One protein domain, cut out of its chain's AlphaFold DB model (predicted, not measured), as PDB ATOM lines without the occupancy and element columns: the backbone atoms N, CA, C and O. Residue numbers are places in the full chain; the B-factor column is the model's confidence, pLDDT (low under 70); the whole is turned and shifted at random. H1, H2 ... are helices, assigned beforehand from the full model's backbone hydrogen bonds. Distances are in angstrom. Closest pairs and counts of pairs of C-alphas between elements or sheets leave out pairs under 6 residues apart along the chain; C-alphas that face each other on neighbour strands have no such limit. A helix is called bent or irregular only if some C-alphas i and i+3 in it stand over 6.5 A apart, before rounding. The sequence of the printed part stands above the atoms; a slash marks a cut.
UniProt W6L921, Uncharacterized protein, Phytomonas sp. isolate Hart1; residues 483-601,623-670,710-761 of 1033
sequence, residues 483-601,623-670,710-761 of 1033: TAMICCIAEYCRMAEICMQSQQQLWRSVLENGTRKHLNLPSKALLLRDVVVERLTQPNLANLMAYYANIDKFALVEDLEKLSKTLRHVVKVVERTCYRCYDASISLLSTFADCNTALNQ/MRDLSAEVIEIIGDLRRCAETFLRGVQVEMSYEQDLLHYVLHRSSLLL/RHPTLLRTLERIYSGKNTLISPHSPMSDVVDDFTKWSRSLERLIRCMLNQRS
ATOM      1  N   THR A 483     410.099 424.419 402.371       64.50
ATOM      2  CA  THR A 483     409.704 423.097 402.881       64.50
ATOM      3  C   THR A 483     409.068 422.258 401.776       64.50
ATOM      4  O   THR A 483     409.463 421.112 401.581       64.50
ATOM      5  N   ALA A 484     408.134 422.838 401.012       62.09
ATOM      6  CA  ALA A 484     407.489 422.144 399.895       62.09
ATOM      7  C   ALA A 484     408.520 421.697 398.847       62.09
ATOM      8  O   ALA A 484     408.497 420.560 398.388       62.09
ATOM      9  N   MET A 485     409.479 422.565 398.539       66.19
ATOM     10  CA  MET A 485     410.550 422.298 397.589       66.19
ATOM     11  C   MET A 485     411.477 421.173 398.063       66.19
ATOM     12  O   MET A 485     411.793 420.282 397.281       66.19
ATOM     13  N   ILE A 486     411.871 421.158 399.339       66.38
ATOM     14  CA  ILE A 486     412.697 420.078 399.902       66.38
ATOM     15  C   ILE A 486     411.940 418.748 399.897       66.38
ATOM     16  O   ILE A 486     412.521 417.728 399.536       66.38
ATOM     17  N   CYS A 487     410.649 418.753 400.241       67.44
ATOM     18  CA  CYS A 487     409.802 417.566 400.132       67.44
ATOM     19  C   CYS A 487     409.737 417.054 398.687       67.44
ATOM     20  O   CYS A 487     409.860 415.851 398.470       67.44
ATOM     21  N   CYS A 488     409.626 417.947 397.697       66.62
ATOM     22  CA  CYS A 488     409.671 417.564 396.289       66.62
ATOM     23  C   CYS A 488     411.019 416.940 395.910       66.62
ATOM     24  O   CYS A 488     411.027 415.865 395.318       66.62
ATOM     25  N   ILE A 489     412.155 417.559 396.269       70.31
ATOM     26  CA  ILE A 489     413.486 416.979 396.005       70.31
ATOM     27  C   ILE A 489     413.581 415.597 396.641       70.31
ATOM     28  O   ILE A 489     413.980 414.651 395.969       70.31
ATOM     29  N   ALA A 490     413.190 415.467 397.908       72.69
ATOM     30  CA  ALA A 490     413.262 414.208 398.629       72.69
ATOM     31  C   ALA A 490     412.422 413.110 397.963       72.69
ATOM     32  O   ALA A 490     412.881 411.976 397.835       72.69
ATOM     33  N   GLU A 491     411.227 413.451 397.482       73.75
ATOM     34  CA  GLU A 491     410.361 412.508 396.783       73.75
ATOM     35  C   GLU A 491     410.919 412.131 395.406       73.75
ATOM     36  O   GLU A 491     410.984 410.948 395.080       73.75
ATOM     37  N   TYR A 492     411.417 413.095 394.627       72.56
ATOM     38  CA  TYR A 492     412.091 412.827 393.351       72.56
ATOM     39  C   TYR A 492     413.312 411.922 393.527       72.56
ATOM     40  O   TYR A 492     413.521 410.978 392.766       72.56
ATOM     41  N   CYS A 493     414.081 412.171 394.582       72.56
ATOM     42  CA  CYS A 493     415.206 411.351 394.992       72.56
ATOM     43  C   CYS A 493     414.752 409.912 395.306       72.56
ATOM     44  O   CYS A 493     415.262 408.954 394.722       72.56
ATOM     45  N   ARG A 494     413.737 409.747 396.158       78.50
ATOM     46  CA  ARG A 494     413.158 408.436 396.488       78.50
ATOM     47  C   ARG A 494     412.654 407.700 395.241       78.50
ATOM     48  O   ARG A 494     412.868 406.498 395.096       78.50
ATOM     49  N   MET A 495     412.010 408.414 394.317       72.69
ATOM     50  CA  MET A 495     411.554 407.861 393.041       72.69
ATOM     51  C   MET A 495     412.722 407.380 392.179       72.69
ATOM     52  O   MET A 495     412.632 406.303 391.593       72.69
ATOM     53  N   ALA A 496     413.821 408.137 392.125       74.44
ATOM     54  CA  ALA A 496     415.031 407.743 391.411       74.44
ATOM     55  C   ALA A 496     415.620 406.443 391.977       74.44
ATOM     56  O   ALA A 496     415.937 405.534 391.212       74.44
ATOM     57  N   GLU A 497     415.696 406.321 393.304       78.94
ATOM     58  CA  GLU A 497     416.171 405.110 393.976       78.94
ATOM     59  C   GLU A 497     415.309 403.886 393.628       78.94
ATOM     60  O   GLU A 497     415.829 402.877 393.149       78.94
ATOM     61  N   ILE A 498     413.985 403.986 393.794       77.81
ATOM     62  CA  ILE A 498     413.046 402.889 393.498       77.81
ATOM     63  C   ILE A 498     413.108 402.500 392.024       77.81
ATOM     64  O   ILE A 498     413.145 401.316 391.684       77.81
ATOM     65  N   CYS A 499     413.154 403.498 391.143       79.81
ATOM     66  CA  CYS A 499     413.337 403.304 389.716       79.81
ATOM     67  C   CYS A 499     414.608 402.492 389.443       79.81
ATOM     68  O   CYS A 499     414.550 401.473 388.760       79.81
ATOM     69  N   MET A 500     415.749 402.890 390.001       77.94
ATOM     70  CA  MET A 500     417.016 402.200 389.767       77.94
ATOM     71  C   MET A 500     417.032 400.786 390.346       77.94
ATOM     72  O   MET A 500     417.491 399.871 389.665       77.94
ATOM     73  N   GLN A 501     416.455 400.562 391.529       82.94
ATOM     74  CA  GLN A 501     416.295 399.220 392.098       82.94
ATOM     75  C   GLN A 501     415.406 398.328 391.218       82.94
ATOM     76  O   GLN A 501     415.767 397.185 390.930       82.94
ATOM     77  N   SER A 502     414.279 398.852 390.733       81.62
ATOM     78  CA  SER A 502     413.372 398.138 389.828       81.62
ATOM     79  C   SER A 502     414.062 397.780 388.509       81.62
ATOM     80  O   SER A 502     414.026 396.629 388.069       81.62
ATOM     81  N   GLN A 503     414.776 398.737 387.914       85.00
ATOM     82  CA  GLN A 503     415.535 398.518 386.684       85.00
ATOM     83  C   GLN A 503     416.693 397.531 386.889       85.00
ATOM     84  O   GLN A 503     416.959 396.702 386.020       85.00
ATOM     85  N   GLN A 504     417.339 397.547 388.057       84.25
ATOM     86  CA  GLN A 504     418.358 396.567 388.431       84.25
ATOM     87  C   GLN A 504     417.765 395.156 388.560       84.25
ATOM     88  O   GLN A 504     418.364 394.194 388.080       84.25
ATOM     89  N   GLN A 505     416.592 395.011 389.179       85.75
ATOM     90  CA  GLN A 505     415.897 393.724 389.284       85.75
ATOM     91  C   GLN A 505     415.451 393.205 387.915       85.75
ATOM     92  O   GLN A 505     415.629 392.022 387.624       85.75
ATOM     93  N   LEU A 506     414.927 394.081 387.052       83.31
ATOM     94  CA  LEU A 506     414.566 393.740 385.678       83.31
ATOM     95  C   LEU A 506     415.789 393.246 384.895       83.31
ATOM     96  O   LEU A 506     415.729 392.201 384.246       83.31
ATOM     97  N   TRP A 507     416.908 393.965 385.007       85.81
ATOM     98  CA  TRP A 507     418.177 393.601 384.383       85.81
ATOM     99  C   TRP A 507     418.687 392.240 384.871       85.81
ATOM    100  O   TRP A 507     418.955 391.355 384.056       85.81
ATOM    101  N   ARG A 508     418.731 392.026 386.195       86.38
ATOM    102  CA  ARG A 508     419.105 390.734 386.794       86.38
ATOM    103  C   ARG A 508     418.183 389.609 386.342       86.38
ATOM    104  O   ARG A 508     418.669 388.548 385.981       86.38
ATOM    105  N   SER A 509     416.874 389.844 386.294       87.62
ATOM    106  CA  SER A 509     415.904 388.843 385.848       87.62
ATOM    107  C   SER A 509     416.129 388.437 384.390       87.62
ATOM    108  O   SER A 509     416.086 387.251 384.075       87.62
ATOM    109  N   VAL A 510     416.420 389.385 383.495       86.06
ATOM    110  CA  VAL A 510     416.721 389.075 382.085       86.06
ATOM    111  C   VAL A 510     418.010 388.261 381.967       86.06
ATOM    112  O   VAL A 510     418.036 387.276 381.230       86.06
ATOM    113  N   LEU A 511     419.044 388.621 382.730       84.56
ATOM    114  CA  LEU A 511     420.310 387.890 382.756       84.56
ATOM    115  C   LEU A 511     420.169 386.478 383.331       84.56
ATOM    116  O   LEU A 511     420.602 385.510 382.708       84.56
ATOM    117  N   GLU A 512     419.579 386.347 384.516       86.19
ATOM    118  CA  GLU A 512     419.506 385.091 385.263       86.19
ATOM    119  C   GLU A 512     418.467 384.132 384.679       86.19
ATOM    120  O   GLU A 512     418.762 382.951 384.485       86.19
ATOM    121  N   ASN A 513     417.269 384.630 384.359       86.44
ATOM    122  CA  ASN A 513     416.156 383.787 383.919       86.44
ATOM    123  C   ASN A 513     416.111 383.579 382.401       86.44
ATOM    124  O   ASN A 513     415.512 382.598 381.958       86.44
ATOM    125  N   GLY A 514     416.702 384.488 381.620       87.50
ATOM    126  CA  GLY A 514     416.825 384.370 380.165       87.50
ATOM    127  C   GLY A 514     418.193 383.821 379.782       87.50
ATOM    128  O   GLY A 514     418.396 382.606 379.728       87.50
ATOM    129  N   THR A 515     419.150 384.731 379.611       86.62
ATOM    130  CA  THR A 515     420.450 384.455 378.990       86.62
ATOM    131  C   THR A 515     421.198 383.299 379.651       86.62
ATOM    132  O   THR A 515     421.631 382.358 378.984       86.62
ATOM    133  N   ARG A 516     421.341 383.321 380.981       86.12
ATOM    134  CA  ARG A 516     422.115 382.302 381.708       86.12
ATOM    135  C   ARG A 516     421.430 380.948 381.730       86.12
ATOM    136  O   ARG A 516     422.107 379.924 381.632       86.12
ATOM    137  N   LYS A 517     420.101 380.944 381.807       88.81
ATOM    138  CA  LYS A 517     419.302 379.724 381.735       88.81
ATOM    139  C   LYS A 517     419.466 379.049 380.373       88.81
ATOM    140  O   LYS A 517     419.749 377.857 380.332       88.81
ATOM    141  N   HIS A 518     419.363 379.797 379.276       90.81
ATOM    142  CA  HIS A 518     419.515 379.243 377.925       90.81
ATOM    143  C   HIS A 518     420.967 378.881 377.572       90.81
ATOM    144  O   HIS A 518     421.202 377.995 376.750       90.81
ATOM    145  N   LEU A 519     421.949 379.487 378.244       86.88
ATOM    146  CA  LEU A 519     423.345 379.044 378.208       86.88
ATOM    147  C   LEU A 519     423.615 377.807 379.091       86.88
ATOM    148  O   LEU A 519     424.746 377.330 379.123       86.88
ATOM    149  N   ASN A 520     422.614 377.261 379.795       87.25
ATOM    150  CA  ASN A 520     422.770 376.163 380.758       87.25
ATOM    151  C   ASN A 520     423.839 376.452 381.831       87.25
ATOM    152  O   ASN A 520     424.592 375.563 382.246       87.25
ATOM    153  N   LEU A 521     423.931 377.707 382.273       79.94
ATOM    154  CA  LEU A 521     424.893 378.130 383.283       79.94
ATOM    155  C   LEU A 521     424.289 378.019 384.688       79.94
ATOM    156  O   LEU A 521     423.103 378.297 384.871       79.94
ATOM    157  N   PRO A 522     425.087 377.666 385.711       74.44
ATOM    158  CA  PRO A 522     424.624 377.704 387.092       74.44
ATOM    159  C   PRO A 522     424.196 379.126 387.471       74.44
ATOM    160  O   PRO A 522     424.946 380.075 387.247       74.44
ATOM    161  N   SER A 523     423.044 379.274 388.128       64.00
ATOM    162  CA  SER A 523     422.513 380.575 388.576       64.00
ATOM    163  C   SER A 523     423.473 381.356 389.485       64.00
ATOM    164  O   SER A 523     423.430 382.580 389.526       64.00
ATOM    165  N   LYS A 524     424.390 380.659 390.173       61.75
ATOM    166  CA  LYS A 524     425.409 381.245 391.062       61.75
ATOM    167  C   LYS A 524     426.762 381.523 390.396       61.75
ATOM    168  O   LYS A 524     427.694 381.928 391.088       61.75
ATOM    169  N   ALA A 525     426.911 381.309 389.088       59.12
ATOM    170  CA  ALA A 525     428.143 381.640 388.373       59.12
ATOM    171  C   ALA A 525     428.242 383.166 388.168       59.12
ATOM    172  O   ALA A 525     428.035 383.679 387.073       59.12
ATOM    173  N   LEU A 526     428.532 383.894 389.254       50.44
ATOM    174  CA  LEU A 526     428.639 385.360 389.294       50.44
ATOM    175  C   LEU A 526     429.714 385.903 388.345       50.44
ATOM    176  O   LEU A 526     429.594 387.022 387.857       50.44
ATOM    177  N   LEU A 527     430.716 385.086 388.024       51.31
ATOM    178  CA  LEU A 527     431.707 385.351 386.993       51.31
ATOM    179  C   LEU A 527     431.852 384.096 386.133       51.31
ATOM    180  O   LEU A 527     432.677 383.218 386.372       51.31
ATOM    181  N   LEU A 528     431.042 384.061 385.078       50.66
ATOM    182  CA  LEU A 528     431.123 383.205 383.885       50.66
ATOM    183  C   LEU A 528     432.552 382.988 383.339       50.66
ATOM    184  O   LEU A 528     432.827 382.039 382.607       50.66
ATOM    185  N   ARG A 529     433.457 383.883 383.727       52.75
ATOM    186  CA  ARG A 529     434.857 383.962 383.362       52.75
ATOM    187  C   ARG A 529     435.688 382.753 383.794       52.75
ATOM    188  O   ARG A 529     436.460 382.277 382.978       52.75
ATOM    189  N   ASP A 530     435.525 382.232 385.005       46.12
ATOM    190  CA  ASP A 530     436.514 381.276 385.528       46.12
ATOM    191  C   ASP A 530     436.146 379.831 385.182       46.12
ATOM    192  O   ASP A 530     436.953 379.111 384.611       46.12
ATOM    193  N   VAL A 531     434.888 379.428 385.367       47.97
ATOM    194  CA  VAL A 531     434.469 378.026 385.165       47.97
ATOM    195  C   VAL A 531     434.397 377.630 383.685       47.97
ATOM    196  O   VAL A 531     434.722 376.497 383.326       47.97
ATOM    197  N   VAL A 532     433.970 378.543 382.803       54.53
ATOM    198  CA  VAL A 532     433.908 378.263 381.359       54.53
ATOM    199  C   VAL A 532     435.308 378.301 380.757       54.53
ATOM    200  O   VAL A 532     435.633 377.434 379.958       54.53
ATOM    201  N   VAL A 533     436.171 379.229 381.174       55.25
ATOM    202  CA  VAL A 533     437.545 379.305 380.657       55.25
ATOM    203  C   VAL A 533     438.408 378.172 381.204       55.25
ATOM    204  O   VAL A 533     439.141 377.574 380.429       55.25
ATOM    205  N   GLU A 534     438.260 377.787 382.471       53.22
ATOM    206  CA  GLU A 534     438.957 376.638 383.069       53.22
ATOM    207  C   GLU A 534     438.507 375.298 382.463       53.22
ATOM    208  O   GLU A 534     439.320 374.399 382.259       53.22
ATOM    209  N   ARG A 535     437.232 375.163 382.065       52.50
ATOM    210  CA  ARG A 535     436.781 374.002 381.272       52.50
ATOM    211  C   ARG A 535     437.212 374.070 379.805       52.50
ATOM    212  O   ARG A 535     437.387 373.020 379.194       52.50
ATOM    213  N   LEU A 536     437.374 375.265 379.232       49.72
ATOM    214  CA  LEU A 536     437.775 375.482 377.835       49.72
ATOM    215  C   LEU A 536     439.291 375.502 377.604       49.72
ATOM    216  O   LEU A 536     439.714 375.421 376.451       49.72
ATOM    217  N   THR A 537     440.117 375.554 378.646       58.97
ATOM    218  CA  THR A 537     441.572 375.416 378.503       58.97
ATOM    219  C   THR A 537     442.000 373.964 378.270       58.97
ATOM    220  O   THR A 537     443.051 373.760 377.666       58.97
ATOM    221  N   GLN A 538     441.181 372.962 378.640       59.56
ATOM    222  CA  GLN A 538     441.358 371.544 378.259       59.56
ATOM    223  C   GLN A 538     440.026 370.764 378.102       59.56
ATOM    224  O   GLN A 538     439.806 369.757 378.783       59.56
ATOM    225  N   PRO A 539     439.091 371.178 377.231       61.66
ATOM    226  CA  PRO A 539     437.809 370.507 377.129       61.66
ATOM    227  C   PRO A 539     437.995 369.172 376.417       61.66
ATOM    228  O   PRO A 539     438.510 369.106 375.299       61.66
ATOM    229  N   ASN A 540     437.494 368.099 377.027       77.81
ATOM    230  CA  ASN A 540     437.170 366.900 376.268       77.81
ATOM    231  C   ASN A 540     436.181 367.309 375.161       77.81
ATOM    232  O   ASN A 540     435.067 367.750 375.459       77.81
ATOM    233  N   LEU A 541     436.599 367.181 373.898       79.19
ATOM    234  CA  LEU A 541     435.827 367.582 372.721       79.19
ATOM    235  C   LEU A 541     434.402 367.012 372.748       79.19
ATOM    236  O   LEU A 541     433.463 367.707 372.369       79.19
ATOM    237  N   ALA A 542     434.217 365.790 373.260       82.56
ATOM    238  CA  ALA A 542     432.901 365.165 373.374       82.56
ATOM    239  C   ALA A 542     431.952 365.953 374.297       82.56
ATOM    240  O   ALA A 542     430.801 366.194 373.939       82.56
ATOM    241  N   ASN A 543     432.447 366.428 375.444       79.62
ATOM    242  CA  ASN A 543     431.657 367.223 376.389       79.62
ATOM    243  C   ASN A 543     431.320 368.604 375.815       79.62
ATOM    244  O   ASN A 543     430.226 369.119 376.036       79.62
ATOM    245  N   LEU A 544     432.245 369.188 375.050       77.81
ATOM    246  CA  LEU A 544     432.040 370.467 374.377       77.81
ATOM    247  C   LEU A 544     430.958 370.365 373.291       77.81
ATOM    248  O   LEU A 544     430.074 371.216 373.207       77.81
ATOM    249  N   MET A 545     431.002 369.299 372.487       82.19
ATOM    250  CA  MET A 545     429.990 369.021 371.466       82.19
ATOM    251  C   MET A 545     428.617 368.762 372.091       82.19
ATOM    252  O   MET A 545     427.628 369.310 371.612       82.19
ATOM    253  N   ALA A 546     428.557 367.995 373.185       85.12
ATOM    254  CA  ALA A 546     427.317 367.762 373.927       85.12
ATOM    255  C   ALA A 546     426.733 369.067 374.495       85.12
ATOM    256  O   ALA A 546     425.534 369.305 374.391       85.12
ATOM    257  N   TYR A 547     427.579 369.950 375.031       84.88
ATOM    258  CA  TYR A 547     427.152 371.265 375.507       84.88
ATOM    259  C   TYR A 547     426.565 372.124 374.378       84.88
ATOM    260  O   TYR A 547     425.434 372.586 374.497       84.88
ATOM    261  N   TYR A 548     427.278 372.293 373.256       85.44
ATOM    262  CA  TYR A 548     426.778 373.096 372.132       85.44
ATOM    263  C   TYR A 548     425.535 372.506 371.460       85.44
ATOM    264  O   TYR A 548     424.745 373.263 370.898       85.44
ATOM    265  N   ALA A 549     425.356 371.185 371.508       87.12
ATOM    266  CA  ALA A 549     424.143 370.525 371.034       87.12
ATOM    267  C   ALA A 549     422.932 370.788 371.950       87.12
ATOM    268  O   ALA A 549     421.809 370.844 371.459       87.12
ATOM    269  N   ASN A 550     423.163 370.988 373.251       88.56
ATOM    270  CA  ASN A 550     422.118 371.237 374.249       88.56
ATOM    271  C   ASN A 550     421.726 372.719 374.388       88.56
ATOM    272  O   ASN A 550     420.793 373.033 375.125       88.56
ATOM    273  N   ILE A 551     422.439 373.637 373.732       90.50
ATOM    274  CA  ILE A 551     422.118 375.066 373.751       90.50
ATOM    275  C   ILE A 551     421.022 375.370 372.727       90.50
ATOM    276  O   ILE A 551     421.193 375.126 371.528       90.50
ATOM    277  N   ASP A 552     419.935 375.998 373.178       92.00
ATOM    278  CA  ASP A 552     418.911 376.537 372.284       92.00
ATOM    279  C   ASP A 552     419.379 377.862 371.665       92.00
ATOM    280  O   ASP A 552     419.276 378.943 372.245       92.00
ATOM    281  N   LYS A 553     419.902 377.776 370.439       90.38
ATOM    282  CA  LYS A 553     420.421 378.935 369.702       90.38
ATOM    283  C   LYS A 553     419.346 379.976 369.392       90.38
ATOM    284  O   LYS A 553     419.680 381.152 369.290       90.38
ATOM    285  N   PHE A 554     418.090 379.564 369.203       91.25
ATOM    286  CA  PHE A 554     417.007 380.503 368.906       91.25
ATOM    287  C   PHE A 554     416.653 381.309 370.152       91.25
ATOM    288  O   PHE A 554     416.563 382.533 370.066       91.25
ATOM    289  N   ALA A 555     416.558 380.640 371.302       90.31
ATOM    290  CA  ALA A 555     416.325 381.296 372.581       90.31
ATOM    291  C   ALA A 555     417.446 382.295 372.932       90.31
ATOM    292  O   ALA A 555     417.161 383.403 373.367       90.31
ATOM    293  N   LEU A 556     418.714 381.973 372.634       87.31
ATOM    294  CA  LEU A 556     419.834 382.904 372.843       87.31
ATOM    295  C   LEU A 556     419.777 384.165 371.968       87.31
ATOM    296  O   LEU A 556     420.203 385.237 372.399       87.31
ATOM    297  N   VAL A 557     419.288 384.058 370.729       89.81
ATOM    298  CA  VAL A 557     419.107 385.230 369.854       89.81
ATOM    299  C   VAL A 557     417.968 386.110 370.374       89.81
ATOM    300  O   VAL A 557     418.102 387.335 370.387       89.81
ATOM    301  N   GLU A 558     416.881 385.498 370.847       90.06
ATOM    302  CA  GLU A 558     415.768 386.209 371.484       90.06
ATOM    303  C   GLU A 558     416.211 386.904 372.781       90.06
ATOM    304  O   GLU A 558     415.891 388.076 372.996       90.06
ATOM    305  N   ASP A 559     417.024 386.235 373.602       86.69
ATOM    306  CA  ASP A 559     417.607 386.820 374.809       86.69
ATOM    307  C   ASP A 559     418.505 388.011 374.491       86.69
ATOM    308  O   ASP A 559     418.424 389.026 375.179       86.69
ATOM    309  N   LEU A 560     419.329 387.938 373.439       86.69
ATOM    310  CA  LEU A 560     420.181 389.056 373.024       86.69
ATOM    311  C   LEU A 560     419.342 390.282 372.628       86.69
ATOM    312  O   LEU A 560     419.652 391.415 373.011       86.69
ATOM    313  N   GLU A 561     418.250 390.065 371.892       90.00
ATOM    314  CA  GLU A 561     417.318 391.134 371.530       90.00
ATOM    315  C   GLU A 561     416.621 391.708 372.773       90.00
ATOM    316  O   GLU A 561     416.522 392.931 372.927       90.00
ATOM    317  N   LYS A 562     416.184 390.841 373.692       87.06
ATOM    318  CA  LYS A 562     415.557 391.228 374.960       87.06
ATOM    319  C   LYS A 562     416.520 392.010 375.851       87.06
ATOM    320  O   LYS A 562     416.116 393.016 376.432       87.06
ATOM    321  N   LEU A 563     417.785 391.612 375.911       83.81
ATOM    322  CA  LEU A 563     418.841 392.274 376.672       83.81
ATOM    323  C   LEU A 563     419.136 393.670 376.107       83.81
ATOM    324  O   LEU A 563     419.168 394.645 376.855       83.81
ATOM    325  N   SER A 564     419.220 393.804 374.781       86.94
ATOM    326  CA  SER A 564     419.363 395.102 374.106       86.94
ATOM    327  C   SER A 564     418.150 396.023 374.309       86.94
ATOM    328  O   SER A 564     418.302 397.222 374.573       86.94
ATOM    329  N   LYS A 565     416.922 395.489 374.219       89.31
ATOM    330  CA  LYS A 565     415.688 396.244 374.508       89.31
ATOM    331  C   LYS A 565     415.636 396.693 375.968       89.31
ATOM    332  O   LYS A 565     415.326 397.854 376.227       89.31
ATOM    333  N   THR A 566     415.992 395.805 376.893       83.44
ATOM    334  CA  THR A 566     416.018 396.097 378.330       83.44
ATOM    335  C   THR A 566     417.063 397.159 378.644       83.44
ATOM    336  O   THR A 566     416.725 398.120 379.319       83.44
ATOM    337  N   LEU A 567     418.280 397.083 378.088       85.00
ATOM    338  CA  LEU A 567     419.288 398.131 378.292       85.00
ATOM    339  C   LEU A 567     418.772 399.497 377.836       85.00
ATOM    340  O   LEU A 567     418.867 400.467 378.580       85.00
ATOM    341  N   ARG A 568     418.217 399.587 376.620       86.88
ATOM    342  CA  ARG A 568     417.679 400.856 376.105       86.88
ATOM    343  C   ARG A 568     416.578 401.409 377.004       86.88
ATOM    344  O   ARG A 568     416.523 402.617 377.212       86.88
ATOM    345  N   HIS A 569     415.727 400.536 377.536       84.25
ATOM    346  CA  HIS A 569     414.695 400.916 378.492       84.25
ATOM    347  C   HIS A 569     415.302 401.424 379.808       84.25
ATOM    348  O   HIS A 569     415.001 402.546 380.202       84.25
ATOM    349  N   VAL A 570     416.221 400.669 380.417       78.12
ATOM    350  CA  VAL A 570     416.918 401.028 381.664       78.12
ATOM    351  C   VAL A 570     417.631 402.376 381.529       78.12
ATOM    352  O   VAL A 570     417.424 403.257 382.359       78.12
ATOM    353  N   VAL A 571     418.419 402.569 380.463       83.50
ATOM    354  CA  VAL A 571     419.132 403.829 380.191       83.50
ATOM    355  C   VAL A 571     418.143 404.983 380.099       83.50
ATOM    356  O   VAL A 571     418.260 405.940 380.855       83.50
ATOM    357  N   LYS A 572     417.118 404.858 379.248       85.31
ATOM    358  CA  LYS A 572     416.115 405.907 379.024       85.31
ATOM    359  C   LYS A 572     415.379 406.289 380.310       85.31
ATOM    360  O   LYS A 572     415.074 407.457 380.526       85.31
ATOM    361  N   VAL A 573     415.071 405.307 381.146       76.75
ATOM    362  CA  VAL A 573     414.324 405.478 382.392       76.75
ATOM    363  C   VAL A 573     415.167 406.150 383.476       76.75
ATOM    364  O   VAL A 573     414.719 407.126 384.084       76.75
ATOM    365  N   VAL A 574     416.398 405.681 383.686       76.81
ATOM    366  CA  VAL A 574     417.316 406.258 384.677       76.81
ATOM    367  C   VAL A 574     417.740 407.660 384.266       76.81
ATOM    368  O   VAL A 574     417.649 408.583 385.069       76.81
ATOM    369  N   GLU A 575     418.113 407.841 382.999       81.75
ATOM    370  CA  GLU A 575     418.496 409.133 382.440       81.75
ATOM    371  C   GLU A 575     417.387 410.167 382.654       81.75
ATOM    372  O   GLU A 575     417.611 411.202 383.278       81.75
ATOM    373  N   ARG A 576     416.149 409.852 382.256       81.19
ATOM    374  CA  ARG A 576     415.007 410.755 382.452       81.19
ATOM    375  C   ARG A 576     414.745 411.080 383.910       81.19
ATOM    376  O   ARG A 576     414.454 412.229 384.223       81.19
ATOM    377  N   THR A 577     414.821 410.092 384.796       75.19
ATOM    378  CA  THR A 577     414.531 410.313 386.215       75.19
ATOM    379  C   THR A 577     415.593 411.212 386.847       75.19
ATOM    380  O   THR A 577     415.253 412.183 387.521       75.19
ATOM    381  N   CYS A 578     416.874 410.974 386.556       77.12
ATOM    382  CA  CYS A 578     417.978 411.776 387.077       77.12
ATOM    383  C   CYS A 578     418.032 413.187 386.478       77.12
ATOM    384  O   CYS A 578     418.214 414.144 387.230       77.12
ATOM    385  N   TYR A 579     417.819 413.347 385.166       76.44
ATOM    386  CA  TYR A 579     417.741 414.675 384.543       76.44
ATOM    387  C   TYR A 579     416.557 415.485 385.073       76.44
ATOM    388  O   TYR A 579     416.703 416.672 385.326       76.44
ATOM    389  N   ARG A 580     415.416 414.853 385.363       70.81
ATOM    390  CA  ARG A 580     414.282 415.546 385.993       70.81
ATOM    391  C   ARG A 580     414.575 415.983 387.422       70.81
ATOM    392  O   ARG A 580     414.240 417.105 387.787       70.81
ATOM    393  N   CYS A 581     415.232 415.134 388.215       72.00
ATOM    394  CA  CYS A 581     415.701 415.526 389.548       72.00
ATOM    395  C   CYS A 581     416.652 416.729 389.456       72.00
ATOM    396  O   CYS A 581     416.575 417.647 390.272       72.00
ATOM    397  N   TYR A 582     417.521 416.736 388.442       76.31
ATOM    398  CA  TYR A 582     418.453 417.823 388.164       76.31
ATOM    399  C   TYR A 582     417.733 419.118 387.763       76.31
ATOM    400  O   TYR A 582     417.979 420.152 388.377       76.31
ATOM    401  N   ASP A 583     416.796 419.063 386.816       74.75
ATOM    402  CA  ASP A 583     416.043 420.226 386.327       74.75
ATOM    403  C   ASP A 583     415.151 420.835 387.410       74.75
ATOM    404  O   ASP A 583     415.129 422.059 387.593       74.75
ATOM    405  N   ALA A 584     414.452 419.983 388.170       70.19
ATOM    406  CA  ALA A 584     413.690 420.407 389.336       70.19
ATOM    407  C   ALA A 584     414.617 421.146 390.300       70.19
ATOM    408  O   ALA A 584     414.339 422.270 390.698       70.19
ATOM    409  N   SER A 585     415.779 420.576 390.594       72.00
ATOM    410  CA  SER A 585     416.719 421.184 391.520       72.00
ATOM    411  C   SER A 585     417.384 422.467 391.016       72.00
ATOM    412  O   SER A 585     417.603 423.380 391.806       72.00
ATOM    413  N   ILE A 586     417.675 422.589 389.720       75.19
ATOM    414  CA  ILE A 586     418.149 423.849 389.129       75.19
ATOM    415  C   ILE A 586     417.083 424.928 389.266       75.19
ATOM    416  O   ILE A 586     417.396 426.043 389.677       75.19
ATOM    417  N   SER A 587     415.831 424.591 388.962       70.38
ATOM    418  CA  SER A 587     414.703 425.515 389.110       70.38
ATOM    419  C   SER A 587     414.544 425.968 390.567       70.38
ATOM    420  O   SER A 587     414.178 427.105 390.852       70.38
ATOM    421  N   LEU A 588     414.877 425.096 391.518       67.50
ATOM    422  CA  LEU A 588     414.898 425.423 392.941       67.50
ATOM    423  C   LEU A 588     416.052 426.357 393.296       67.50
ATOM    424  O   LEU A 588     415.849 427.365 393.971       67.50
ATOM    425  N   LEU A 589     417.256 426.064 392.806       72.94
ATOM    426  CA  LEU A 589     418.443 426.887 393.026       72.94
ATOM    427  C   LEU A 589     418.295 428.290 392.429       72.94
ATOM    428  O   LEU A 589     418.728 429.252 393.061       72.94
ATOM    429  N   SER A 590     417.652 428.429 391.267       72.69
ATOM    430  CA  SER A 590     417.363 429.743 390.681       72.69
ATOM    431  C   SER A 590     416.368 430.527 391.536       72.69
ATOM    432  O   SER A 590     416.625 431.685 391.864       72.69
ATOM    433  N   THR A 591     415.307 429.873 392.018       69.19
ATOM    434  CA  THR A 591     414.343 430.491 392.943       69.19
ATOM    435  C   THR A 591     415.033 430.955 394.235       69.19
ATOM    436  O   THR A 591     414.767 432.045 394.743       69.19
ATOM    437  N   PHE A 592     415.978 430.165 394.755       67.88
ATOM    438  CA  PHE A 592     416.769 430.537 395.929       67.88
ATOM    439  C   PHE A 592     417.735 431.693 395.674       67.88
ATOM    440  O   PHE A 592     417.900 432.550 396.549       67.88
ATOM    441  N   ALA A 593     418.374 431.730 394.505       69.56
ATOM    442  CA  ALA A 593     419.242 432.833 394.113       69.56
ATOM    443  C   ALA A 593     418.454 434.149 394.062       69.56
ATOM    444  O   ALA A 593     418.896 435.144 394.640       69.56
ATOM    445  N   ASP A 594     417.251 434.134 393.493       68.56
ATOM    446  CA  ASP A 594     416.376 435.306 393.430       68.56
ATOM    447  C   ASP A 594     415.962 435.784 394.830       68.56
ATOM    448  O   ASP A 594     416.086 436.972 395.146       68.56
ATOM    449  N   CYS A 595     415.565 434.865 395.721       62.66
ATOM    450  CA  CYS A 595     415.237 435.204 397.108       62.66
ATOM    451  C   CYS A 595     416.431 435.792 397.873       62.66
ATOM    452  O   CYS A 595     416.273 436.768 398.606       62.66
ATOM    453  N   ASN A 596     417.630 435.227 397.707       63.84
ATOM    454  CA  ASN A 596     418.841 435.738 398.350       63.84
ATOM    455  C   ASN A 596     419.238 437.115 397.814       63.84
ATOM    456  O   ASN A 596     419.743 437.945 398.568       63.84
ATOM    457  N   THR A 597     419.018 437.369 396.524       70.06
ATOM    458  CA  THR A 597     419.310 438.670 395.913       70.06
ATOM    459  C   THR A 597     418.369 439.741 396.465       70.06
ATOM    460  O   THR A 597     418.835 440.814 396.836       70.06
ATOM    461  N   ALA A 598     417.082 439.415 396.638       63.34
ATOM    462  CA  ALA A 598     416.111 440.295 397.290       63.34
ATOM    463  C   ALA A 598     416.447 440.559 398.773       63.34
ATOM    464  O   ALA A 598     416.392 441.695 399.229       63.34
ATOM    465  N   LEU A 599     416.855 439.528 399.523       57.88
ATOM    466  CA  LEU A 599     417.248 439.664 400.933       57.88
ATOM    467  C   LEU A 599     418.515 440.510 401.115       57.88
ATOM    468  O   LEU A 599     418.550 441.363 401.994       57.88
ATOM    469  N   ASN A 600     419.536 440.316 400.276       63.06
ATOM    470  CA  ASN A 600     420.791 441.068 400.377       63.06
ATOM    471  C   ASN A 600     420.647 442.540 399.966       63.06
ATOM    472  O   ASN A 600     421.420 443.372 400.439       63.06
ATOM    473  N   GLN A 601     419.668 442.872 399.119       64.38
ATOM    474  CA  GLN A 601     419.359 444.264 398.777       64.38
ATOM    475  C   GLN A 601     418.771 445.035 399.970       64.38
ATOM    476  O   GLN A 601     419.052 446.221 400.107       64.38
ATOM    477  N   MET A 623     421.651 430.090 403.469       68.12
ATOM    478  CA  MET A 623     421.018 429.682 402.211       68.12
ATOM    479  C   MET A 623     422.046 429.254 401.152       68.12
ATOM    480  O   MET A 623     421.728 428.444 400.285       68.12
ATOM    481  N   ARG A 624     423.279 429.774 401.232       77.31
ATOM    482  CA  ARG A 624     424.397 429.318 400.400       77.31
ATOM    483  C   ARG A 624     424.824 427.901 400.761       77.31
ATOM    484  O   ARG A 624     424.979 427.096 399.851       77.31
ATOM    485  N   ASP A 625     424.947 427.589 402.045       82.88
ATOM    486  CA  ASP A 625     425.322 426.247 402.506       82.88
ATOM    487  C   ASP A 625     424.241 425.226 402.135       82.88
ATOM    488  O   ASP A 625     424.561 424.180 401.584       82.88
ATOM    489  N   LEU A 626     422.961 425.582 402.306       79.06
ATOM    490  CA  LEU A 626     421.835 424.754 401.866       79.06
ATOM    491  C   LEU A 626     421.868 424.516 400.351       79.06
ATOM    492  O   LEU A 626     421.704 423.390 399.893       79.06
ATOM    493  N   SER A 627     422.101 425.569 399.559       80.62
ATOM    494  CA  SER A 627     422.209 425.435 398.105       80.62
ATOM    495  C   SER A 627     423.397 424.564 397.689       80.62
ATOM    496  O   SER A 627     423.268 423.761 396.770       80.62
ATOM    497  N   ALA A 628     424.530 424.673 398.389       85.12
ATOM    498  CA  ALA A 628     425.718 423.873 398.130       85.12
ATOM    499  C   ALA A 628     425.487 422.398 398.484       85.12
ATOM    500  O   ALA A 628     425.822 421.531 397.683       85.12
ATOM    501  N   GLU A 629     424.850 422.117 399.623       86.19
ATOM    502  CA  GLU A 629     424.512 420.758 400.056       86.19
ATOM    503  C   GLU A 629     423.492 420.108 399.109       86.19
ATOM    504  O   GLU A 629     423.647 418.951 398.727       86.19
ATOM    505  N   VAL A 630     422.495 420.864 398.636       81.12
ATOM    506  CA  VAL A 630     421.554 420.392 397.608       81.12
ATOM    507  C   VAL A 630     422.288 420.074 396.300       81.12
ATOM    508  O   VAL A 630     422.091 418.993 395.748       81.12
ATOM    509  N   ILE A 631     423.174 420.961 395.824       83.81
ATOM    510  CA  ILE A 631     424.005 420.719 394.628       83.81
ATOM    511  C   ILE A 631     424.874 419.468 394.799       83.81
ATOM    512  O   ILE A 631     424.988 418.680 393.859       83.81
ATOM    513  N   GLU A 632     425.463 419.266 395.977       88.44
ATOM    514  CA  GLU A 632     426.265 418.084 396.294       88.44
ATOM    515  C   GLU A 632     425.418 416.807 396.234       88.44
ATOM    516  O   GLU A 632     425.788 415.868 395.533       88.44
ATOM    517  N   ILE A 633     424.234 416.801 396.858       84.75
ATOM    518  CA  ILE A 633     423.290 415.671 396.826       84.75
ATOM    519  C   ILE A 633     422.884 415.328 395.388       84.75
ATOM    520  O   ILE A 633     422.810 414.156 395.021       84.75
ATOM    521  N   ILE A 634     422.634 416.325 394.544       82.62
ATOM    522  CA  ILE A 634     422.277 416.093 393.137       82.62
ATOM    523  C   ILE A 634     423.479 415.583 392.340       82.62
ATOM    524  O   ILE A 634     423.334 414.700 391.492       82.62
ATOM    525  N   GLY A 635     424.667 416.131 392.604       86.94
ATOM    526  CA  GLY A 635     425.917 415.672 392.008       86.94
ATOM    527  C   GLY A 635     426.199 414.208 392.342       86.94
ATOM    528  O   GLY A 635     426.555 413.432 391.453       86.94
ATOM    529  N   ASP A 636     425.956 413.816 393.589       87.19
ATOM    530  CA  ASP A 636     426.061 412.436 394.050       87.19
ATOM    531  C   ASP A 636     425.012 411.539 393.382       87.19
ATOM    532  O   ASP A 636     425.381 410.486 392.862       87.19
ATOM    533  N   LEU A 637     423.742 411.961 393.283       83.62
ATOM    534  CA  LEU A 637     422.705 411.204 392.560       83.62
ATOM    535  C   LEU A 637     423.109 410.950 391.104       83.62
ATOM    536  O   LEU A 637     422.994 409.831 390.601       83.62
ATOM    537  N   ARG A 638     423.615 411.985 390.425       86.00
ATOM    538  CA  ARG A 638     424.106 411.876 389.051       86.00
ATOM    539  C   ARG A 638     425.274 410.898 388.957       86.00
ATOM    540  O   ARG A 638     425.271 410.046 388.073       86.00
ATOM    541  N   ARG A 639     426.246 410.976 389.870       88.00
ATOM    542  CA  ARG A 639     427.379 410.039 389.914       88.00
ATOM    543  C   ARG A 639     426.910 408.600 390.157       88.00
ATOM    544  O   ARG A 639     427.421 407.693 389.500       88.00
ATOM    545  N   CYS A 640     425.931 408.384 391.037       86.69
ATOM    546  CA  CYS A 640     425.341 407.065 391.287       86.69
ATOM    547  C   CYS A 640     424.687 406.512 390.015       86.69
ATOM    548  O   CYS A 640     424.940 405.372 389.629       86.69
ATOM    549  N   ALA A 641     423.901 407.338 389.321       84.19
ATOM    550  CA  ALA A 641     423.241 406.967 388.076       84.19
ATOM    551  C   ALA A 641     424.238 406.666 386.945       84.19
ATOM    552  O   ALA A 641     424.110 405.654 386.263       84.19
ATOM    553  N   GLU A 642     425.272 407.493 386.771       87.50
ATOM    554  CA  GLU A 642     426.343 407.255 385.795       87.50
ATOM    555  C   GLU A 642     427.108 405.956 386.103       87.50
ATOM    556  O   GLU A 642     427.386 405.166 385.198       87.50
ATOM    557  N   THR A 643     427.402 405.695 387.380       87.75
ATOM    558  CA  THR A 643     428.081 404.466 387.826       87.75
ATOM    559  C   THR A 643     427.208 403.239 387.581       87.75
ATOM    560  O   THR A 643     427.690 402.250 387.026       87.75
ATOM    561  N   PHE A 644     425.911 403.326 387.891       87.44
ATOM    562  CA  PHE A 644     424.925 402.295 387.582       87.44
ATOM    563  C   PHE A 644     424.877 402.003 386.080       87.44
ATOM    564  O   PHE A 644     425.100 400.863 385.673       87.44
ATOM    565  N   LEU A 645     424.661 403.021 385.241       87.31
ATOM    566  CA  LEU A 645     424.558 402.858 383.789       87.31
ATOM    567  C   LEU A 645     425.839 402.290 383.180       87.31
ATOM    568  O   LEU A 645     425.772 401.421 382.309       87.31
ATOM    569  N   ARG A 646     427.005 402.719 383.669       88.88
ATOM    570  CA  ARG A 646     428.290 402.152 383.261       88.88
ATOM    571  C   ARG A 646     428.406 400.685 383.670       88.88
ATOM    572  O   ARG A 646     428.879 399.881 382.872       88.88
ATOM    573  N   GLY A 647     427.952 400.326 384.871       86.50
ATOM    574  CA  GLY A 647     427.881 398.940 385.331       86.50
ATOM    575  C   GLY A 647     427.004 398.075 384.419       86.50
ATOM    576  O   GLY A 647     427.477 397.054 383.925       86.50
ATOM    577  N   VAL A 648     425.781 398.529 384.110       83.88
ATOM    578  CA  VAL A 648     424.860 397.823 383.198       83.88
ATOM    579  C   VAL A 648     425.470 397.679 381.797       83.88
ATOM    580  O   VAL A 648     425.427 396.599 381.217       83.88
ATOM    581  N   GLN A 649     426.079 398.735 381.244       86.81
ATOM    582  CA  GLN A 649     426.725 398.690 379.923       86.81
ATOM    583  C   GLN A 649     427.906 397.715 379.878       86.81
ATOM    584  O   GLN A 649     428.074 396.987 378.901       86.81
ATOM    585  N   VAL A 650     428.725 397.690 380.931       85.50
ATOM    586  CA  VAL A 650     429.857 396.769 381.036       85.50
ATOM    587  C   VAL A 650     429.358 395.325 381.113       85.50
ATOM    588  O   VAL A 650     429.803 394.499 380.317       85.50
ATOM    589  N   GLU A 651     428.385 395.024 381.979       84.12
ATOM    590  CA  GLU A 651     427.756 393.695 382.055       84.12
ATOM    591  C   GLU A 651     427.125 393.278 380.720       84.12
ATOM    592  O   GLU A 651     427.330 392.154 380.262       84.12
ATOM    593  N   MET A 652     426.429 394.198 380.048       85.50
ATOM    594  CA  MET A 652     425.835 393.963 378.734       85.50
ATOM    595  C   MET A 652     426.888 393.606 377.687       85.50
ATOM    596  O   MET A 652     426.718 392.625 376.966       85.50
ATOM    597  N   SER A 653     427.980 394.372 377.617       83.12
ATOM    598  CA  SER A 653     429.057 394.114 376.660       83.12
ATOM    599  C   SER A 653     429.684 392.734 376.872       83.12
ATOM    600  O   SER A 653     429.959 392.026 375.906       83.12
ATOM    601  N   TYR A 654     429.828 392.304 378.131       82.38
ATOM    602  CA  TYR A 654     430.356 390.984 378.460       82.38
ATOM    603  C   TYR A 654     429.409 389.851 378.069       82.38
ATOM    604  O   TYR A 654     429.848 388.865 377.477       82.38
ATOM    605  N   GLU A 655     428.123 389.980 378.382       82.50
ATOM    606  CA  GLU A 655     427.121 388.960 378.060       82.50
ATOM    607  C   GLU A 655     426.897 388.879 376.539       82.50
ATOM    608  O   GLU A 655     426.782 387.788 375.983       82.50
ATOM    609  N   GLN A 656     426.951 390.012 375.833       84.69
ATOM    610  CA  GLN A 656     426.915 390.055 374.373       84.69
ATOM    611  C   GLN A 656     428.148 389.382 373.742       84.69
ATOM    612  O   GLN A 656     427.991 388.553 372.843       84.69
ATOM    613  N   ASP A 657     429.361 389.680 374.222       84.25
ATOM    614  CA  ASP A 657     430.595 389.036 373.748       84.25
ATOM    615  C   ASP A 657     430.557 387.514 373.974       84.25
ATOM    616  O   ASP A 657     430.942 386.735 373.095       84.25
ATOM    617  N   LEU A 658     430.051 387.074 375.131       82.19
ATOM    618  CA  LEU A 658     429.878 385.660 375.451       82.19
ATOM    619  C   LEU A 658     428.868 384.986 374.517       82.19
ATOM    620  O   LEU A 658     429.156 383.916 373.976       82.19
ATOM    621  N   LEU A 659     427.707 385.607 374.302       83.00
ATOM    622  CA  LEU A 659     426.678 385.104 373.393       83.00
ATOM    623  C   LEU A 659     427.214 384.977 371.968       83.00
ATOM    624  O   LEU A 659     427.076 383.918 371.353       83.00
ATOM    625  N   HIS A 660     427.888 386.009 371.455       84.75
ATOM    626  CA  HIS A 660     428.511 385.960 370.133       84.75
ATOM    627  C   HIS A 660     429.572 384.863 370.044       84.75
ATOM    628  O   HIS A 660     429.600 384.124 369.058       84.75
ATOM    629  N   TYR A 661     430.405 384.704 371.075       83.75
ATOM    630  CA  TYR A 661     431.403 383.640 371.126       83.75
ATOM    631  C   TYR A 661     430.761 382.247 371.088       83.75
ATOM    632  O   TYR A 661     431.174 381.401 370.291       83.75
ATOM    633  N   VAL A 662     429.738 382.006 371.916       82.75
ATOM    634  CA  VAL A 662     429.022 380.723 371.990       82.75
ATOM    635  C   VAL A 662     428.319 380.423 370.669       82.75
ATOM    636  O   VAL A 662     428.481 379.327 370.132       82.75
ATOM    637  N   LEU A 663     427.607 381.397 370.096       85.31
ATOM    638  CA  LEU A 663     426.916 381.241 368.816       85.31
ATOM    639  C   LEU A 663     427.905 380.946 367.681       85.31
ATOM    640  O   LEU A 663     427.703 379.975 366.947       85.31
ATOM    641  N   HIS A 664     429.007 381.696 367.587       85.00
ATOM    642  CA  HIS A 664     430.046 381.498 366.573       85.00
ATOM    643  C   HIS A 664     430.779 380.155 366.727       85.00
ATOM    644  O   HIS A 664     431.007 379.442 365.752       85.00
ATOM    645  N   ARG A 665     431.128 379.743 367.951       82.38
ATOM    646  CA  ARG A 665     431.749 378.427 368.174       82.38
ATOM    647  C   ARG A 665     430.791 377.284 367.869       82.38
ATOM    648  O   ARG A 665     431.206 376.297 367.262       82.38
ATOM    649  N   SER A 666     429.518 377.433 368.230       83.88
ATOM    650  CA  SER A 666     428.500 376.429 367.937       83.88
ATOM    651  C   SER A 666     428.274 376.253 366.434       83.88
ATOM    652  O   SER A 666     427.962 375.147 366.003       83.88
ATOM    653  N   SER A 667     428.394 377.311 365.621       85.62
ATOM    654  CA  SER A 667     428.240 377.198 364.168       85.62
ATOM    655  C   SER A 667     429.450 376.505 363.546       85.62
ATOM    656  O   SER A 667     429.269 375.567 362.775       85.62
ATOM    657  N   LEU A 668     430.672 376.869 363.947       84.06
ATOM    658  CA  LEU A 668     431.895 376.243 363.436       84.06
ATOM    659  C   LEU A 668     431.983 374.745 363.751       84.06
ATOM    660  O   LEU A 668     432.372 373.964 362.889       84.06
ATOM    661  N   LEU A 669     431.623 374.336 364.971       81.62
ATOM    662  CA  LEU A 669     431.750 372.942 365.409       81.62
ATOM    663  C   LEU A 669     430.632 372.031 364.891       81.62
ATOM    664  O   LEU A 669     430.860 370.840 364.697       81.62
ATOM    665  N   LEU A 670     429.431 372.573 364.667       79.56
ATOM    666  CA  LEU A 670     428.276 371.793 364.207       79.56
ATOM    667  C   LEU A 670     428.106 371.800 362.685       79.56
ATOM    668  O   LEU A 670     427.231 371.098 362.185       79.56
ATOM    669  N   ARG A 710     441.278 388.996 366.620       43.31
ATOM    670  CA  ARG A 710     440.701 390.358 366.544       43.31
ATOM    671  C   ARG A 710     439.716 390.775 367.635       43.31
ATOM    672  O   ARG A 710     439.234 391.900 367.561       43.31
ATOM    673  N   HIS A 711     439.469 389.977 368.677       46.09
ATOM    674  CA  HIS A 711     438.793 390.494 369.882       46.09
ATOM    675  C   HIS A 711     439.815 390.684 371.015       46.09
ATOM    676  O   HIS A 711     439.899 389.853 371.920       46.09
ATOM    677  N   PRO A 712     440.623 391.767 370.992       54.53
ATOM    678  CA  PRO A 712     441.643 392.019 372.009       54.53
ATOM    679  C   PRO A 712     441.050 392.097 373.418       54.53
ATOM    680  O   PRO A 712     441.750 391.815 374.382       54.53
ATOM    681  N   THR A 713     439.768 392.430 373.572       49.78
ATOM    682  CA  THR A 713     439.076 392.445 374.867       49.78
ATOM    683  C   THR A 713     438.819 391.033 375.386       49.78
ATOM    684  O   THR A 713     439.142 390.750 376.538       49.78
ATOM    685  N   LEU A 714     438.331 390.125 374.533       52.03
ATOM    686  CA  LEU A 714     438.134 388.717 374.881       52.03
ATOM    687  C   LEU A 714     439.488 388.041 375.117       52.03
ATOM    688  O   LEU A 714     439.672 387.404 376.142       52.03
ATOM    689  N   LEU A 715     440.466 388.253 374.230       50.19
ATOM    690  CA  LEU A 715     441.815 387.702 374.367       50.19
ATOM    691  C   LEU A 715     442.539 388.224 375.609       50.19
ATOM    692  O   LEU A 715     443.076 387.411 376.341       50.19
ATOM    693  N   ARG A 716     442.493 389.526 375.931       53.62
ATOM    694  CA  ARG A 716     443.051 390.049 377.197       53.62
ATOM    695  C   ARG A 716     442.312 389.510 378.414       53.62
ATOM    696  O   ARG A 716     442.915 389.337 379.470       53.62
ATOM    697  N   THR A 717     441.007 389.278 378.300       51.19
ATOM    698  CA  THR A 717     440.203 388.692 379.379       51.19
ATOM    699  C   THR A 717     440.606 387.235 379.589       51.19
ATOM    700  O   THR A 717     440.890 386.854 380.719       51.19
ATOM    701  N   LEU A 718     440.755 386.459 378.517       48.25
ATOM    702  CA  LEU A 718     441.227 385.076 378.534       48.25
ATOM    703  C   LEU A 718     442.691 384.956 378.986       48.25
ATOM    704  O   LEU A 718     442.998 384.133 379.834       48.25
ATOM    705  N   GLU A 719     443.581 385.823 378.509       48.41
ATOM    706  CA  GLU A 719     445.006 385.875 378.861       48.41
ATOM    707  C   GLU A 719     445.223 386.263 380.330       48.41
ATOM    708  O   GLU A 719     446.065 385.684 381.016       48.41
ATOM    709  N   ARG A 720     444.441 387.211 380.865       49.91
ATOM    710  CA  ARG A 720     444.487 387.567 382.293       49.91
ATOM    711  C   ARG A 720     444.026 386.419 383.201       49.91
ATOM    712  O   ARG A 720     444.588 386.276 384.275       49.91
ATOM    713  N   ILE A 721     443.059 385.604 382.766       45.50
ATOM    714  CA  ILE A 721     442.637 384.387 383.496       45.50
ATOM    715  C   ILE A 721     443.733 383.330 383.399       45.50
ATOM    716  O   ILE A 721     444.187 382.796 384.403       45.50
ATOM    717  N   TYR A 722     444.196 383.067 382.176       42.56
ATOM    718  CA  TYR A 722     445.179 382.031 381.879       42.56
ATOM    719  C   TYR A 722     446.530 382.287 382.557       42.56
ATOM    720  O   TYR A 722     447.199 381.355 382.989       42.56
ATOM    721  N   SER A 723     446.927 383.553 382.707       47.41
ATOM    722  CA  SER A 723     448.167 383.932 383.395       47.41
ATOM    723  C   SER A 723     448.100 383.817 384.923       47.41
ATOM    724  O   SER A 723     449.066 384.195 385.583       47.41
ATOM    725  N   GLY A 724     446.983 383.352 385.503       34.50
ATOM    726  CA  GLY A 724     446.810 383.243 386.956       34.50
ATOM    727  C   GLY A 724     446.942 384.584 387.686       34.50
ATOM    728  O   GLY A 724     447.033 384.630 388.912       34.50
ATOM    729  N   LYS A 725     446.970 385.702 386.945       43.56
ATOM    730  CA  LYS A 725     446.905 387.042 387.508       43.56
ATOM    731  C   LYS A 725     445.490 387.186 388.020       43.56
ATOM    732  O   LYS A 725     444.607 387.451 387.213       43.56
ATOM    733  N   ASN A 726     445.301 386.977 389.327       35.34
ATOM    734  CA  ASN A 726     444.037 387.175 390.029       35.34
ATOM    735  C   ASN A 726     443.305 388.362 389.417       35.34
ATOM    736  O   ASN A 726     443.630 389.522 389.679       35.34
ATOM    737  N   THR A 727     442.307 388.079 388.587       41.25
ATOM    738  CA  THR A 727     441.381 389.099 388.135       41.25
ATOM    739  C   THR A 727     440.338 389.291 389.204       41.25
ATOM    740  O   THR A 727     439.145 389.215 388.938       41.25
ATOM    741  N   LEU A 728     440.819 389.611 390.402       38.41
ATOM    742  CA  LEU A 728     440.088 390.437 391.332       38.41
ATOM    743  C   LEU A 728     439.995 391.834 390.684       38.41
ATOM    744  O   LEU A 728     440.606 392.798 391.131       38.41
ATOM    745  N   ILE A 729     439.202 391.958 389.610       41.06
ATOM    746  CA  ILE A 729     438.139 392.958 389.696       41.06
ATOM    747  C   ILE A 729     437.438 392.518 390.970       41.06
ATOM    748  O   ILE A 729     437.050 391.351 391.034       41.06
ATOM    749  N   SER A 730     437.503 393.346 392.012       39.88
ATOM    750  CA  SER A 730     436.992 393.011 393.339       39.88
ATOM    751  C   SER A 730     435.739 392.128 393.221       39.88
ATOM    752  O   SER A 730     434.904 392.403 392.359       39.88
ATOM    753  N   PRO A 731     435.557 391.078 394.045       46.84
ATOM    754  CA  PRO A 731     434.303 390.322 394.066       46.84
ATOM    755  C   PRO A 731     433.092 391.231 394.350       46.84
ATOM    756  O   PRO A 731     431.949 390.798 394.218       46.84
ATOM    757  N   HIS A 732     433.334 392.495 394.710       47.97
ATOM    758  CA  HIS A 732     432.400 393.600 394.563       47.97
ATOM    759  C   HIS A 732     432.062 393.798 393.084       47.97
ATOM    760  O   HIS A 732     432.775 394.450 392.319       47.97
ATOM    761  N   SER A 733     430.947 393.183 392.680       61.88
ATOM    762  CA  SER A 733     430.231 393.584 391.475       61.88
ATOM    763  C   SER A 733     430.168 395.117 391.454       61.88
ATOM    764  O   SER A 733     429.833 395.700 392.480       61.88
ATOM    765  N   PRO A 734     430.424 395.796 390.324       65.31
ATOM    766  CA  PRO A 734     430.226 397.244 390.238       65.31
ATOM    767  C   PRO A 734     428.810 397.666 390.677       65.31
ATOM    768  O   PRO A 734     428.594 398.811 391.049       65.31
ATOM    769  N   MET A 735     427.847 396.735 390.697       68.81
ATOM    770  CA  MET A 735     426.512 396.941 391.252       68.81
ATOM    771  C   MET A 735     426.424 396.949 392.786       68.81
ATOM    772  O   MET A 735     425.444 397.483 393.293       68.81
ATOM    773  N   SER A 736     427.368 396.364 393.535       75.56
ATOM    774  CA  SER A 736     427.403 396.503 395.002       75.56
ATOM    775  C   SER A 736     427.856 397.898 395.407       75.56
ATOM    776  O   SER A 736     427.228 398.504 396.267       75.56
ATOM    777  N   ASP A 737     428.861 398.437 394.715       81.12
ATOM    778  CA  ASP A 737     429.362 399.794 394.960       81.12
ATOM    779  C   ASP A 737     428.265 400.832 394.682       81.12
ATOM    780  O   ASP A 737     428.098 401.784 395.435       81.12
ATOM    781  N   VAL A 738     427.429 400.586 393.665       80.56
ATOM    782  CA  VAL A 738     426.250 401.413 393.372       80.56
ATOM    783  C   VAL A 738     425.257 401.425 394.539       80.56
ATOM    784  O   VAL A 738     424.709 402.476 394.854       80.56
ATOM    785  N   VAL A 739     425.014 400.287 395.199       81.56
ATOM    786  CA  VAL A 739     424.103 400.224 396.359       81.56
ATOM    787  C   VAL A 739     424.682 400.998 397.543       81.56
ATOM    788  O   VAL A 739     423.958 401.744 398.206       81.56
ATOM    789  N   ASP A 740     425.984 400.876 397.785       85.00
ATOM    790  CA  ASP A 740     426.656 401.621 398.849       85.00
ATOM    791  C   ASP A 740     426.656 403.132 398.567       85.00
ATOM    792  O   ASP A 740     426.354 403.923 399.467       85.00
ATOM    793  N   ASP A 741     426.879 403.537 397.317       84.56
ATOM    794  CA  ASP A 741     426.778 404.929 396.878       84.56
ATOM    795  C   ASP A 741     425.347 405.471 397.048       84.56
ATOM    796  O   ASP A 741     425.170 406.564 397.595       84.56
ATOM    797  N   PHE A 742     424.315 404.681 396.717       80.56
ATOM    798  CA  PHE A 742     422.915 405.043 396.975       80.56
ATOM    799  C   PHE A 742     422.616 405.218 398.457       80.56
ATOM    800  O   PHE A 742     422.005 406.212 398.850       80.56
ATOM    801  N   THR A 743     423.057 404.288 399.306       83.19
ATOM    802  CA  THR A 743     422.815 404.416 400.751       83.19
ATOM    803  C   THR A 743     423.555 405.612 401.342       83.19
ATOM    804  O   THR A 743     423.017 406.299 402.210       83.19
ATOM    805  N   LYS A 744     424.772 405.906 400.872       87.06
ATOM    806  CA  LYS A 744     425.527 407.091 401.289       87.06
ATOM    807  C   LYS A 744     424.797 408.372 400.898       87.06
ATOM    808  O   LYS A 744     424.645 409.261 401.735       87.06
ATOM    809  N   TRP A 745     424.326 408.441 399.662       86.56
ATOM    810  CA  TRP A 745     423.557 409.565 399.154       86.56
ATOM    811  C   TRP A 745     422.225 409.750 399.901       86.56
ATOM    812  O   TRP A 745     421.931 410.852 400.365       86.56
ATOM    813  N   SER A 746     421.470 408.672 400.127       80.25
ATOM    814  CA  SER A 746     420.209 408.689 400.881       80.25
ATOM    815  C   SER A 746     420.419 409.207 402.311       80.25
ATOM    816  O   SER A 746     419.703 410.094 402.775       80.25
ATOM    817  N   ARG A 747     421.505 408.788 402.978       86.12
ATOM    818  CA  ARG A 747     421.900 409.342 404.286       86.12
ATOM    819  C   ARG A 747     422.258 410.829 404.228       86.12
ATOM    820  O   ARG A 747     422.068 411.527 405.221       86.12
ATOM    821  N   SER A 748     422.827 411.333 403.131       85.06
ATOM    822  CA  SER A 748     423.081 412.773 402.957       85.06
ATOM    823  C   SER A 748     421.774 413.554 402.831       85.06
ATOM    824  O   SER A 748     421.598 414.547 403.530       85.06
ATOM    825  N   LEU A 749     420.822 413.052 402.046       80.00
ATOM    826  CA  LEU A 749     419.489 413.641 401.932       80.00
ATOM    827  C   LEU A 749     418.738 413.637 403.273       80.00
ATOM    828  O   LEU A 749     418.198 414.662 403.684       80.00
ATOM    829  N   GLU A 750     418.746 412.517 404.000       81.88
ATOM    830  CA  GLU A 750     418.141 412.439 405.334       81.88
ATOM    831  C   GLU A 750     418.784 413.414 406.324       81.88
ATOM    832  O   GLU A 750     418.084 414.015 407.142       81.88
ATOM    833  N   ARG A 751     420.115 413.573 406.270       85.50
ATOM    834  CA  ARG A 751     420.826 414.556 407.095       85.50
ATOM    835  C   ARG A 751     420.360 415.967 406.770       85.50
ATOM    836  O   ARG A 751     420.025 416.684 407.707       85.50
ATOM    837  N   LEU A 752     420.254 416.324 405.492       81.62
ATOM    838  CA  LEU A 752     419.775 417.637 405.078       81.62
ATOM    839  C   LEU A 752     418.343 417.900 405.566       81.62
ATOM    840  O   LEU A 752     418.074 418.929 406.190       81.62
ATOM    841  N   ILE A 753     417.433 416.943 405.359       77.19
ATOM    842  CA  ILE A 753     416.043 417.032 405.835       77.19
ATOM    843  C   ILE A 753     416.018 417.216 407.356       77.19
ATOM    844  O   ILE A 753     415.311 418.084 407.869       77.19
ATOM    845  N   ARG A 754     416.821 416.440 408.093       80.06
ATOM    846  CA  ARG A 754     416.899 416.525 409.556       80.06
ATOM    847  C   ARG A 754     417.472 417.862 410.021       80.06
ATOM    848  O   ARG A 754     416.925 418.441 410.951       80.06
ATOM    849  N   CYS A 755     418.521 418.375 409.379       77.81
ATOM    850  CA  CYS A 755     419.091 419.691 409.674       77.81
ATOM    851  C   CYS A 755     418.044 420.800 409.512       77.81
ATOM    852  O   CYS A 755     417.904 421.641 410.397       77.81
ATOM    853  N   MET A 756     417.261 420.758 408.435       71.19
ATOM    854  CA  MET A 756     416.215 421.745 408.154       71.19
ATOM    855  C   MET A 756     415.040 421.659 409.135       71.19
ATOM    856  O   MET A 756     414.584 422.675 409.660       71.19
ATOM    857  N   LEU A 757     414.569 420.445 409.434       69.69
ATOM    858  CA  LEU A 757     413.511 420.234 410.427       69.69
ATOM    859  C   LEU A 757     413.964 420.657 411.832       69.69
ATOM    860  O   LEU A 757     413.193 421.273 412.570       69.69
ATOM    861  N   ASN A 758     415.223 420.386 412.181       76.00
ATOM    862  CA  ASN A 758     415.793 420.775 413.465       76.00
ATOM    863  C   ASN A 758     415.974 422.292 413.573       76.00
ATOM    864  O   ASN A 758     415.634 422.846 414.616       76.00
ATOM    865  N   GLN A 759     416.423 422.976 412.511       71.50
ATOM    866  CA  GLN A 759     416.485 424.443 412.486       71.50
ATOM    867  C   GLN A 759     415.125 425.058 412.789       71.50
ATOM    868  O   GLN A 759     415.035 425.950 413.623       71.50
ATOM    869  N   ARG A 760     414.055 424.527 412.193       64.75
ATOM    870  CA  ARG A 760     412.697 424.996 412.469       64.75
ATOM    871  C   ARG A 760     412.275 424.750 413.918       64.75
ATOM    872  O   ARG A 760     411.687 425.629 414.539       64.75
ATOM    873  N   SER A 761     412.583 423.574 414.470       69.31
ATOM    874  CA  SER A 761     412.278 423.273 415.876       69.31
ATOM    875  C   SER A 761     413.036 424.186 416.841       69.31
ATOM    876  O   SER A 761     412.475 424.623 417.843       69.31
TER     877      SER A 761
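This is residues 483 to 601, 623 to 670 and 710 to 761 of the 1033 residues of an uncharacterized protein of Phytomonas sp. isolate Hart1 (UniProt W6L921). Four long helices, H1, H4, H5 and H7, stand side by side in an up-and-down bundle, each running against the one before it in the chain, and make a rod. The short helices H2, H3 and H6 gather toward one end, H3 at the end of H5 and H2 packed on H6, while H7 runs beside the other part of the bundle. The printed part has 219 residues with seven named helices, H1 to H7 in chain order, and no named strand; the class is all helix. It is loose, with a radius of gyration of the C-alphas of 23.3 A, and spans 83 by 35 by 32 A.

H1, residues 483 to 518, begins at C-alpha 483 (409.704, 423.097, 402.881) and is 51.4 A long; it is only just irregular, with C-alphas 513 and 516 6.53 A apart. H2 is residues 528 to 536, and H3 is residues 541 to 550. H4, residues 553 to 601, is the longest helix by residues and measures 71.5 A, ending at C-alpha 601 (419.359, 444.264, 398.777). H5, residues 623 to 670, measures 69.6 A. H6 is residues 712 to 722. H7, residues 734 to 761, measures 40.7 A and ends at C-alpha 761 (412.278, 423.273, 415.876).

H1 and H4 touch at a shallow tilt of 11 degrees, opposite ways; their closest C-alphas, of Thr 515 and Asp 559, are 5.6 A apart. H4 touches H5, the hub, also at 11 degrees and opposite ways, closest at the C-alphas of Cys 578 and Arg 638, 6.4 A. With residues 629 to 647 alone H5 touches H7 at 17 degrees, opposite ways, closest at the C-alphas of Gly 647 and Pro 734, 5.7 A. H1 and H7 only just touch, with 3 pairs of C-alphas within 8 A, the closest those of Ala 490 and Leu 749, 7.1 A. H4 and H7 are apart. H3 touches residues 662 to 670 of H5 at a steep tilt of 67 degrees, closest at the C-alphas of Tyr 548 and Ser 666, 5.6 A. H2 touches H6, closest at the C-alphas of Asp 530 and Ile 721, 7.2 A. Every O i to N i+4 pair is within hydrogen-bond range in H3, H4, H5, H6 and H7, against 29 of 32 in H1 and 3 of 5 in H2.

The two C-alphas farthest apart, of Ala 542 and Gln 601, are 84.2 A apart. Residues 602 to 622 and 671 to 709 are cut out, with C-alpha gaps of 15.1 A and 22.5 A. The link from H6 to H7 is long. The mean pLDDT of the printed part is 74.6; 64 residues are under 70, among them residues 523 to 539 and 710 to 735.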